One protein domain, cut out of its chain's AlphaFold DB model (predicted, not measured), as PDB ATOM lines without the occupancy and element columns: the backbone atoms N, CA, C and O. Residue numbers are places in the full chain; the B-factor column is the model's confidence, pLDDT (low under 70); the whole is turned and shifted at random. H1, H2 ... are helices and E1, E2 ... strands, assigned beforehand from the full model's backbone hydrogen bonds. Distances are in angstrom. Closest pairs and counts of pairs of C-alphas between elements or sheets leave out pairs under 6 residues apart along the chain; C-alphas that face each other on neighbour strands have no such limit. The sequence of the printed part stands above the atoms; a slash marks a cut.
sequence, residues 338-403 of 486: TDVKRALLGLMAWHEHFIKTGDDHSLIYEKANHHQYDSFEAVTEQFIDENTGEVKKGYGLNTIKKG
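AT A GLANCE: This is residues 338 to 403 of the 486 residues of an uncharacterized protein of Pseudoalteromonas rubra (UniProt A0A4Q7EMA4). A small hairpin of two short strands, E1 and E2, lies at one end of a cluster of three crossed helices, in which H2 and H3 both pack on the long H1 and on each other. A long loop, residues 382 to 396, joins H2 to H3, and its residues near Thr 388 lie at the opposite end of the longest axis from the hairpin. The printed part has 66 residues, with three named helices and two named strands in the order H1, E1, E2, H2, H3; the sheet E1 - E2 is antiparallel and the class is mostly helix. It is only just compact, close to loose, with a radius of gyration of the C-alphas of 12.7 A and spans of 35 by 25 by 21 A.

IN THESE COORDINATES: E1 is residues 355 to 357 and E2 residues 363 to 365. H1, residues 338 to 354, is 24.4 A long and begins at C-alpha 338 (-38.858, -18.797, 27.322). H2, residues 372 to 381, is 14.8 A long. H3, residues 397 to 403, is 9.9 A long and ends at C-alpha 403 (-41.426, -24.881, 35.111).

HOW THE PARTS SIT: E1 and E2 form a hairpin, with N 356 and O 364 within hydrogen-bond range at 2.9 A. H1 touches H2 at a steep tilt of 60 degrees, opposite ways; their closest C-alphas, of Ala 349 and Ser 375, are 5.6 A apart. H1 touches H3, about perpendicular at 82 degrees; their closest C-alphas, of Gly 346 and Gly 403, are 4.1 A apart. H2 and H3 touch, with the C-alphas of Phe 376 and Leu 397 closest at 6.1 A. H3 is apart from both strands. In H1, H2 and H3 every O i to N i+4 pair is within hydrogen-bond range.

THE WHOLE: The C-alphas farthest apart, of Asp 360 and Thr 388, are 35.9 A apart. The printed part has no cut, and the link from H2 to H3 is long. Residues 360 to 361 have pLDDT under 70.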
ATOM      1  N   THR A 338     -38.150 -19.173  26.085       93.50
ATOM      2  CA  THR A 338     -38.858 -18.797  27.322       93.50
ATOM      3  C   THR A 338     -39.299 -20.029  28.113       93.50
ATOM      4  O   THR A 338     -39.240 -20.026  29.344       93.50
ATOM      5  N   ASP A 339     -39.728 -21.089  27.428       95.12
ATOM      6  CA  ASP A 339     -40.086 -22.349  28.078       95.12
ATOM      7  C   ASP A 339     -38.849 -23.118  28.547       95.12
ATOM      8  O   ASP A 339     -38.893 -23.711  29.618       95.12
ATOM      9  N   VAL A 340     -37.732 -23.041  27.814       95.06
ATOM     10  CA  VAL A 340     -36.426 -23.570  28.252       95.06
ATOM     11  C   VAL A 340     -36.007 -22.925  29.568       95.06
ATOM     12  O   VAL A 340     -35.767 -23.630  30.541       95.06
ATOM     13  N   LYS A 341     -36.022 -21.589  29.651       95.25
ATOM     14  CA  LYS A 341     -35.731 -20.872  30.900       95.25
ATOM     15  C   LYS A 341     -36.637 -21.320  32.047       95.25
ATOM     16  O   LYS A 341     -36.168 -21.570  33.153       95.25
ATOM     17  N   ARG A 342     -37.945 -21.442  31.793       95.50
ATOM     18  CA  ARG A 342     -38.904 -21.959  32.785       95.50
ATOM     19  C   ARG A 342     -38.539 -23.368  33.233       95.50
ATOM     20  O   ARG A 342     -38.560 -23.632  34.427       95.50
ATOM     21  N   ALA A 343     -38.224 -24.256  32.297       96.38
ATOM     22  CA  ALA A 343     -37.845 -25.632  32.575       96.38
ATOM     23  C   ALA A 343     -36.554 -25.706  33.411       96.38
ATOM     24  O   ALA A 343     -36.542 -26.421  34.406       96.38
ATOM     25  N   LEU A 344     -35.531 -24.902  33.103       96.00
ATOM     26  CA  LEU A 344     -34.296 -24.804  33.896       96.00
ATOM     27  C   LEU A 344     -34.564 -24.335  35.336       96.00
ATOM     28  O   LEU A 344     -34.095 -24.952  36.286       96.00
ATOM     29  N   LEU A 345     -35.392 -23.301  35.516       96.62
ATOM     30  CA  LEU A 345     -35.828 -22.859  36.848       96.62
ATOM     31  C   LEU A 345     -36.625 -23.944  37.590       96.62
ATOM     32  O   LEU A 345     -36.510 -24.098  38.804       96.62
ATOM     33  N   GLY A 346     -37.430 -24.712  36.854       96.50
ATOM     34  CA  GLY A 346     -38.142 -25.874  37.374       96.50
ATOM     35  C   GLY A 346     -37.211 -26.995  37.829       96.50
ATOM     36  O   GLY A 346     -37.471 -27.590  38.872       96.50
ATOM     37  N   LEU A 347     -36.133 -27.259  37.081       95.50
ATOM     38  CA  LEU A 347     -35.081 -28.205  37.457       95.50
ATOM     39  C   LEU A 347     -34.366 -27.749  38.729       95.50
ATOM     40  O   LEU A 347     -34.242 -28.555  39.641       95.50
ATOM     41  N   MET A 348     -33.990 -26.467  38.839       95.19
ATOM     42  CA  MET A 348     -33.384 -25.927  40.068       95.19
ATOM     43  C   MET A 348     -34.282 -26.175  41.284       95.19
ATOM     44  O   MET A 348     -33.825 -26.692  42.295       95.19
ATOM     45  N   ALA A 349     -35.579 -25.876  41.165       95.56
ATOM     46  CA  ALA A 349     -36.540 -26.096  42.246       95.56
ATOM     47  C   ALA A 349     -36.771 -27.582  42.557       95.56
ATOM     48  O   ALA A 349     -37.102 -27.936  43.686       95.56
ATOM     49  N   TRP A 350     -36.642 -28.453  41.556       94.88
ATOM     50  CA  TRP A 350     -36.724 -29.893  41.758       94.88
ATOM     51  C   TRP A 350     -35.497 -30.431  42.489       94.88
ATOM     52  O   TRP A 350     -35.673 -31.156  43.465       94.88
ATOM     53  N   HIS A 351     -34.294 -30.020  42.078       91.88
ATOM     54  CA  HIS A 351     -33.049 -30.348  42.772       91.88
ATOM     55  C   HIS A 351     -33.097 -29.874  44.223       91.88
ATOM     56  O   HIS A 351     -32.932 -30.693  45.115       91.88
ATOM     57  N   GLU A 352     -33.465 -28.615  44.461       92.12
ATOM     58  CA  GLU A 352     -33.609 -28.055  45.811       92.12
ATOM     59  C   GLU A 352     -34.545 -28.882  46.709       92.12
ATOM     60  O   GLU A 352     -34.359 -28.972  47.917       92.12
ATOM     61  N   HIS A 353     -35.585 -29.492  46.134       92.00
ATOM     62  CA  HIS A 353     -36.567 -30.248  46.909       92.00
ATOM     63  C   HIS A 353     -36.212 -31.725  47.118       92.00
ATOM     64  O   HIS A 353     -36.766 -32.354  48.020       92.00
ATOM     65  N   PHE A 354     -35.379 -32.315  46.260       90.44
ATOM     66  CA  PHE A 354     -35.197 -33.770  46.206       90.44
ATOM     67  C   PHE A 354     -33.752 -34.243  46.183       90.44
ATOM     68  O   PHE A 354     -33.532 -35.444  46.314       90.44
ATOM     69  N   ILE A 355     -32.790 -33.351  45.986       87.56
ATOM     70  CA  ILE A 355     -31.382 -33.695  45.850       87.56
ATOM     71  C   ILE A 355     -30.595 -32.960  46.924       87.56
ATOM     72  O   ILE A 355     -30.664 -31.739  47.035       87.56
ATOM     73  N   LYS A 356     -29.807 -33.713  47.686       84.62
ATOM     74  CA  LYS A 356     -28.743 -33.161  48.521       84.62
ATOM     75  C   LYS A 356     -27.400 -33.423  47.869       84.62
ATOM     76  O   LYS A 356     -27.183 -34.499  47.319       84.62
ATOM     77  N   THR A 357     -26.508 -32.453  47.977       80.00
ATOM     78  CA  THR A 357     -25.118 -32.602  47.554       80.00
ATOM     79  C   THR A 357     -24.274 -32.959  48.772       80.00
ATOM     80  O   THR A 357     -24.302 -32.230  49.764       80.00
ATOM     81  N   GLY A 358     -23.574 -34.092  48.718       75.56
ATOM     82  CA  GLY A 358     -22.592 -34.493  49.722       75.56
ATOM     83  C   GLY A 358     -21.317 -33.648  49.654       75.56
ATOM     84  O   GLY A 358     -21.086 -32.922  48.686       75.56
ATOM     85  N   ASP A 359     -20.467 -33.764  50.677       74.00
ATOM     86  CA  ASP A 359     -19.183 -33.042  50.755       74.00
ATOM     87  C   ASP A 359     -18.207 -33.435  49.628       74.00
ATOM     88  O   ASP A 359     -17.320 -32.667  49.267       74.00
ATOM     89  N   ASP A 360     -18.384 -34.626  49.056       67.00
ATOM     90  CA  ASP A 360     -17.652 -35.168  47.907       67.00
ATOM     91  C   ASP A 360     -18.317 -34.840  46.558       67.00
ATOM     92  O   ASP A 360     -17.986 -35.445  45.539       67.00
ATOM     93  N   HIS A 361     -19.276 -33.908  46.551       68.44
ATOM     94  CA  HIS A 361     -20.127 -33.561  45.412       68.44
ATOM     95  C   HIS A 361     -21.067 -34.682  44.931       68.44
ATOM     96  O   HIS A 361     -21.714 -34.524  43.892       68.44
ATOM     97  N   SER A 362     -21.218 -35.779  45.684       71.81
ATOM     98  CA  SER A 362     -22.208 -36.813  45.367       71.81
ATOM     99  C   SER A 362     -23.635 -36.270  45.427       71.81
ATOM    100  O   SER A 362     -23.976 -35.444  46.274       71.81
ATOM    101  N   LEU A 363     -24.491 -36.731  44.512       77.88
ATOM    102  CA  LEU A 363     -25.907 -36.377  44.503       77.88
ATOM    103  C   LEU A 363     -26.712 -37.476  45.190       77.88
ATOM    104  O   LEU A 363     -26.777 -38.609  44.720       77.88
ATOM    105  N   ILE A 364     -27.370 -37.121  46.287       79.75
ATOM    106  CA  ILE A 364     -28.194 -38.028  47.079       79.75
ATOM    107  C   ILE A 364     -29.656 -37.663  46.855       79.75
ATOM    108  O   ILE A 364     -30.068 -36.532  47.121       79.75
ATOM    109  N   TYR A 365     -30.456 -38.627  46.394       83.62
ATOM    110  CA  TYR A 365     -31.905 -38.463  46.363       83.62
ATOM    111  C   TYR A 365     -32.454 -38.486  47.792       83.62
ATOM    112  O   TYR A 365     -32.598 -39.538  48.413       83.62
ATOM    113  N   GLU A 366     -32.787 -37.311  48.312       84.50
ATOM    114  CA  GLU A 366     -33.425 -37.144  49.606       84.50
ATOM    115  C   GLU A 366     -34.462 -36.030  49.515       84.50
ATOM    116  O   GLU A 366     -34.147 -34.852  49.337       84.50
ATOM    117  N   LYS A 367     -35.733 -36.405  49.664       84.94
ATOM    118  CA  LYS A 367     -36.812 -35.426  49.708       84.94
ATOM    119  C   LYS A 367     -36.649 -34.521  50.930       84.94
ATOM    120  O   LYS A 367     -36.602 -35.001  52.060       84.94
ATOM    121  N   ALA A 368     -36.668 -33.215  50.701       84.62
ATOM    122  CA  ALA A 368     -36.599 -32.223  51.753       84.62
ATOM    123  C   ALA A 368     -37.773 -32.343  52.743       84.62
ATOM    124  O   ALA A 368     -38.922 -32.602  52.370       84.62
ATOM    125  N   ASN A 369     -37.487 -32.091  54.024       85.31
ATOM    126  CA  ASN A 369     -38.465 -32.157  55.119       85.31
ATOM    127  C   ASN A 369     -39.369 -30.914  55.228       85.31
ATOM    128  O   ASN A 369     -40.106 -30.772  56.204       85.31
ATOM    129  N   HIS A 370     -39.326 -30.016  54.246       86.19
ATOM    130  CA  HIS A 370     -40.108 -28.784  54.210       86.19
ATOM    131  C   HIS A 370     -41.114 -28.788  53.050       86.19
ATOM    132  O   HIS A 370     -41.183 -29.729  52.253       86.19
ATOM    133  N   HIS A 371     -41.960 -27.759  52.970       90.50
ATOM    134  CA  HIS A 371     -42.972 -27.700  51.928       90.50
ATOM    135  C   HIS A 371     -42.304 -27.397  50.578       90.50
ATOM    136  O   HIS A 371     -41.333 -26.650  50.491       90.50
ATOM    137  N   GLN A 372     -42.839 -27.956  49.491       89.19
ATOM    138  CA  GLN A 372     -42.323 -27.730  48.130       89.19
ATOM    139  C   GLN A 372     -42.291 -26.242  47.746       89.19
ATOM    140  O   GLN A 372     -41.466 -25.810  46.949       89.19
ATOM    141  N   TYR A 373     -43.210 -25.463  48.316       92.50
ATOM    142  CA  TYR A 373     -43.269 -24.021  48.106       92.50
ATOM    143  C   TYR A 373     -41.997 -23.313  48.592       92.50
ATOM    144  O   TYR A 373     -41.533 -22.408  47.908       92.50
ATOM    145  N   ASP A 374     -41.386 -23.789  49.676       93.00
ATOM    146  CA  ASP A 374     -40.167 -23.199  50.235       93.00
ATOM    147  C   ASP A 374     -38.979 -23.403  49.271       93.00
ATOM    148  O   ASP A 374     -38.172 -22.501  49.082       93.00
ATOM    149  N   SER A 375     -38.932 -24.529  48.536       93.69
ATOM    150  CA  SER A 375     -37.958 -24.727  47.444       93.69
ATOM    151  C   SER A 375     -38.156 -23.725  46.298       93.69
ATOM    152  O   SER A 375     -37.201 -23.339  45.628       93.69
ATOM    153  N   PHE A 376     -39.395 -23.290  46.032       96.06
ATOM    154  CA  PHE A 376     -39.657 -22.267  45.013       96.06
ATOM    155  C   PHE A 376     -39.186 -20.888  45.470       96.06
ATOM    156  O   PHE A 376     -38.674 -20.122  44.651       96.06
ATOM    157  N   GLU A 377     -39.357 -20.569  46.753       94.56
ATOM    158  CA  GLU A 377     -38.851 -19.332  47.352       94.56
ATOM    159  C   GLU A 377     -37.321 -19.311  47.347       94.56
ATOM    160  O   GLU A 377     -36.753 -18.370  46.796       94.56
ATOM    161  N   ALA A 378     -36.663 -20.392  47.778       93.69
ATOM    162  CA  ALA A 378     -35.204 -20.521  47.759       93.69
ATOM    163  C   ALA A 378     -34.606 -20.309  46.356       93.69
ATOM    164  O   ALA A 378     -33.599 -19.622  46.190       93.69
ATOM    165  N   VAL A 379     -35.242 -20.838  45.302       94.31
ATOM    166  CA  VAL A 379     -34.815 -20.560  43.918       94.31
ATOM    167  C   VAL A 379     -35.091 -19.111  43.522       94.31
ATOM    168  O   VAL A 379     -34.270 -18.511  42.837       94.31
ATOM    169  N   THR A 380     -36.217 -18.528  43.944       94.56
ATOM    170  CA  THR A 380     -36.556 -17.123  43.653       94.56
ATOM    171  C   THR A 380     -35.512 -16.166  44.241       94.56
ATOM    172  O   THR A 380     -35.093 -15.224  43.566       94.56
ATOM    173  N   GLU A 381     -35.061 -16.428  45.468       94.00
ATOM    174  CA  GLU A 381     -34.068 -15.624  46.190       94.00
ATOM    175  C   GLU A 381     -32.718 -15.556  45.466       94.00
ATOM    176  O   GLU A 381     -32.061 -14.516  45.472       94.00
ATOM    177  N   GLN A 382     -32.340 -16.613  44.741       93.25
ATOM    178  CA  GLN A 382     -31.102 -16.648  43.951       93.25
ATOM    179  C   GLN A 382     -31.106 -15.686  42.750       93.25
ATOM    180  O   GLN A 382     -30.062 -15.478  42.131       93.25
ATOM    181  N   PHE A 383     -32.260 -15.105  42.403       92.50
ATOM    182  CA  PHE A 383     -32.420 -14.175  41.282       92.50
ATOM    183  C   PHE A 383     -32.962 -12.807  41.719       92.50
ATOM    184  O   PHE A 383     -33.604 -12.111  40.923       92.50
ATOM    185  N   ILE A 384     -32.695 -12.403  42.960       91.62
ATOM    186  CA  ILE A 384     -32.891 -11.022  43.411       91.62
ATOM    187  C   ILE A 384     -31.821 -10.132  42.762       91.62
ATOM    188  O   ILE A 384     -30.652 -10.501  42.663       91.62
ATOM    189  N   ASP A 385     -32.228  -8.976  42.243       86.31
ATOM    190  CA  ASP A 385     -31.302  -7.961  41.754       86.31
ATOM    191  C   ASP A 385     -30.672  -7.233  42.944       86.31
ATOM    192  O   ASP A 385     -31.376  -6.644  43.761       86.31
ATOM    193  N   GLU A 386     -29.347  -7.270  43.047       86.38
ATOM    194  CA  GLU A 386     -28.613  -6.671  44.168       86.38
ATOM    195  C   GLU A 386     -28.808  -5.151  44.267       86.38
ATOM    196  O   GLU A 386     -28.734  -4.593  45.360       86.38
ATOM    197  N   ASN A 387     -29.092  -4.469  43.150       86.56
ATOM    198  CA  ASN A 387     -29.253  -3.016  43.131       86.56
ATOM    199  C   ASN A 387     -30.659  -2.578  43.543       86.56
ATOM    200  O   ASN A 387     -30.817  -1.503  44.122       86.56
ATOM    201  N   THR A 388     -31.689  -3.364  43.213       89.19
ATOM    202  CA  THR A 388     -33.088  -3.001  43.503       89.19
ATOM    203  C   THR A 388     -33.680  -3.762  44.685       89.19
ATOM    204  O   THR A 388     -34.683  -3.322  45.242       89.19
ATOM    205  N   GLY A 389     -33.091  -4.896  45.071       88.88
ATOM    206  CA  GLY A 389     -33.664  -5.829  46.042       88.88
ATOM    207  C   GLY A 389     -34.924  -6.543  45.536       88.88
ATOM    208  O   GLY A 389     -35.574  -7.254  46.298       88.88
ATOM    209  N   GLU A 390     -35.288  -6.365  44.261       90.00
ATOM    210  CA  GLU A 390     -36.467  -6.981  43.656       90.00
ATOM    211  C   GLU A 390     -36.095  -8.234  42.860       90.00
ATOM    212  O   GLU A 390     -35.011  -8.352  42.287       90.00
ATOM    213  N   VAL A 391     -37.031  -9.179  42.766       90.94
ATOM    214  CA  VAL A 391     -36.863 -10.378  41.937       90.94
ATOM    215  C   VAL A 391     -36.762  -9.980  40.465       90.94
ATOM    216  O   VAL A 391     -37.655  -9.316  39.928       90.94
ATOM    217  N   LYS A 392     -35.715 -10.450  39.774       89.31
ATOM    218  CA  LYS A 392     -35.511 -10.188  38.344       89.31
ATOM    219  C   LYS A 392     -36.748 -10.574  37.528       89.31
ATOM    220  O   LYS A 392     -37.392 -11.609  37.732       89.31
ATOM    221  N   LYS A 393     -37.081  -9.754  36.527       87.19
ATOM    222  CA  LYS A 393     -38.254  -9.988  35.673       87.19
ATOM    223  C   LYS A 393     -38.193 -11.375  35.027       87.19
ATOM    224  O   LYS A 393     -37.228 -11.736  34.359       87.19
ATOM    225  N   GLY A 394     -39.275 -12.134  35.181       86.88
ATOM    226  CA  GLY A 394     -39.380 -13.493  34.652       86.88
ATOM    227  C   GLY A 394     -38.863 -14.585  35.591       86.88
ATOM    228  O   GLY A 394     -39.037 -15.744  35.247       86.88
ATOM    229  N   TYR A 395     -38.338 -14.247  36.773       93.00
ATOM    230  CA  TYR A 395     -37.840 -15.197  37.779       93.00
ATOM    231  C   TYR A 395     -38.765 -15.375  38.992       93.00
ATOM    232  O   TYR A 395     -38.400 -16.010  39.972       93.00
ATOM    233  N   GLY A 396     -39.983 -14.832  38.938       93.12
ATOM    234  CA  GLY A 396     -40.936 -14.942  40.041       93.12
ATOM    235  C   GLY A 396     -41.459 -16.364  40.275       93.12
ATOM    236  O   GLY A 396     -41.478 -17.208  39.374       93.12
ATOM    237  N   LEU A 397     -42.008 -16.581  41.468       94.06
ATOM    238  CA  LEU A 397     -42.498 -17.873  41.958       94.06
ATOM    239  C   LEU A 397     -43.476 -18.586  41.008       94.06
ATOM    240  O   LEU A 397     -43.392 -19.794  40.790       94.06
ATOM    241  N   ASN A 398     -44.383 -17.842  40.366       94.12
ATOM    242  CA  ASN A 398     -45.313 -18.410  39.383       94.12
ATOM    243  C   ASN A 398     -44.606 -18.977  38.141       94.12
ATOM    244  O   ASN A 398     -45.103 -19.936  37.547       94.12
ATOM    245  N   THR A 399     -43.478 -18.394  37.727       94.88
ATOM    246  CA  THR A 399     -42.664 -18.918  36.624       94.88
ATOM    247  C   THR A 399     -42.013 -20.231  37.036       94.88
ATOM    248  O   THR A 399     -42.158 -21.222  36.320       94.88
ATOM    249  N   ILE A 400     -41.364 -20.245  38.205       96.88
ATOM    250  CA  ILE A 400     -40.677 -21.421  38.753       96.88
ATOM    251  C   ILE A 400     -41.665 -22.577  38.921       96.88
ATOM    252  O   ILE A 400     -41.441 -23.656  38.385       96.88
ATOM    253  N   LYS A 401     -42.829 -22.335  39.535       96.44
ATOM    254  CA  LYS A 401     -43.882 -23.346  39.717       96.44
ATOM    255  C   LYS A 401     -44.372 -23.950  38.396       96.44
ATOM    256  O   LYS A 401     -44.609 -25.154  38.310       96.44
ATOM    257  N   LYS A 402     -44.544 -23.132  37.349       95.56
ATOM    258  CA  LYS A 402     -44.933 -23.627  36.015       95.56
ATOM    259  C   LYS A 402     -43.844 -24.514  35.414       95.56
ATOM    260  O   LYS A 402     -44.167 -25.582  34.901       95.56
ATOM    261  N   GLY A 403     -42.586 -24.090  35.516       96.75
ATOM    262  CA  GLY A 403     -41.426 -24.881  35.111       96.75
ATOM    263  C   GLY A 403     -41.335 -26.211  35.851       96.75
ATOM    264  O   GLY A 403     -41.237 -27.264  35.231       96.75
TER     265      GLY A 403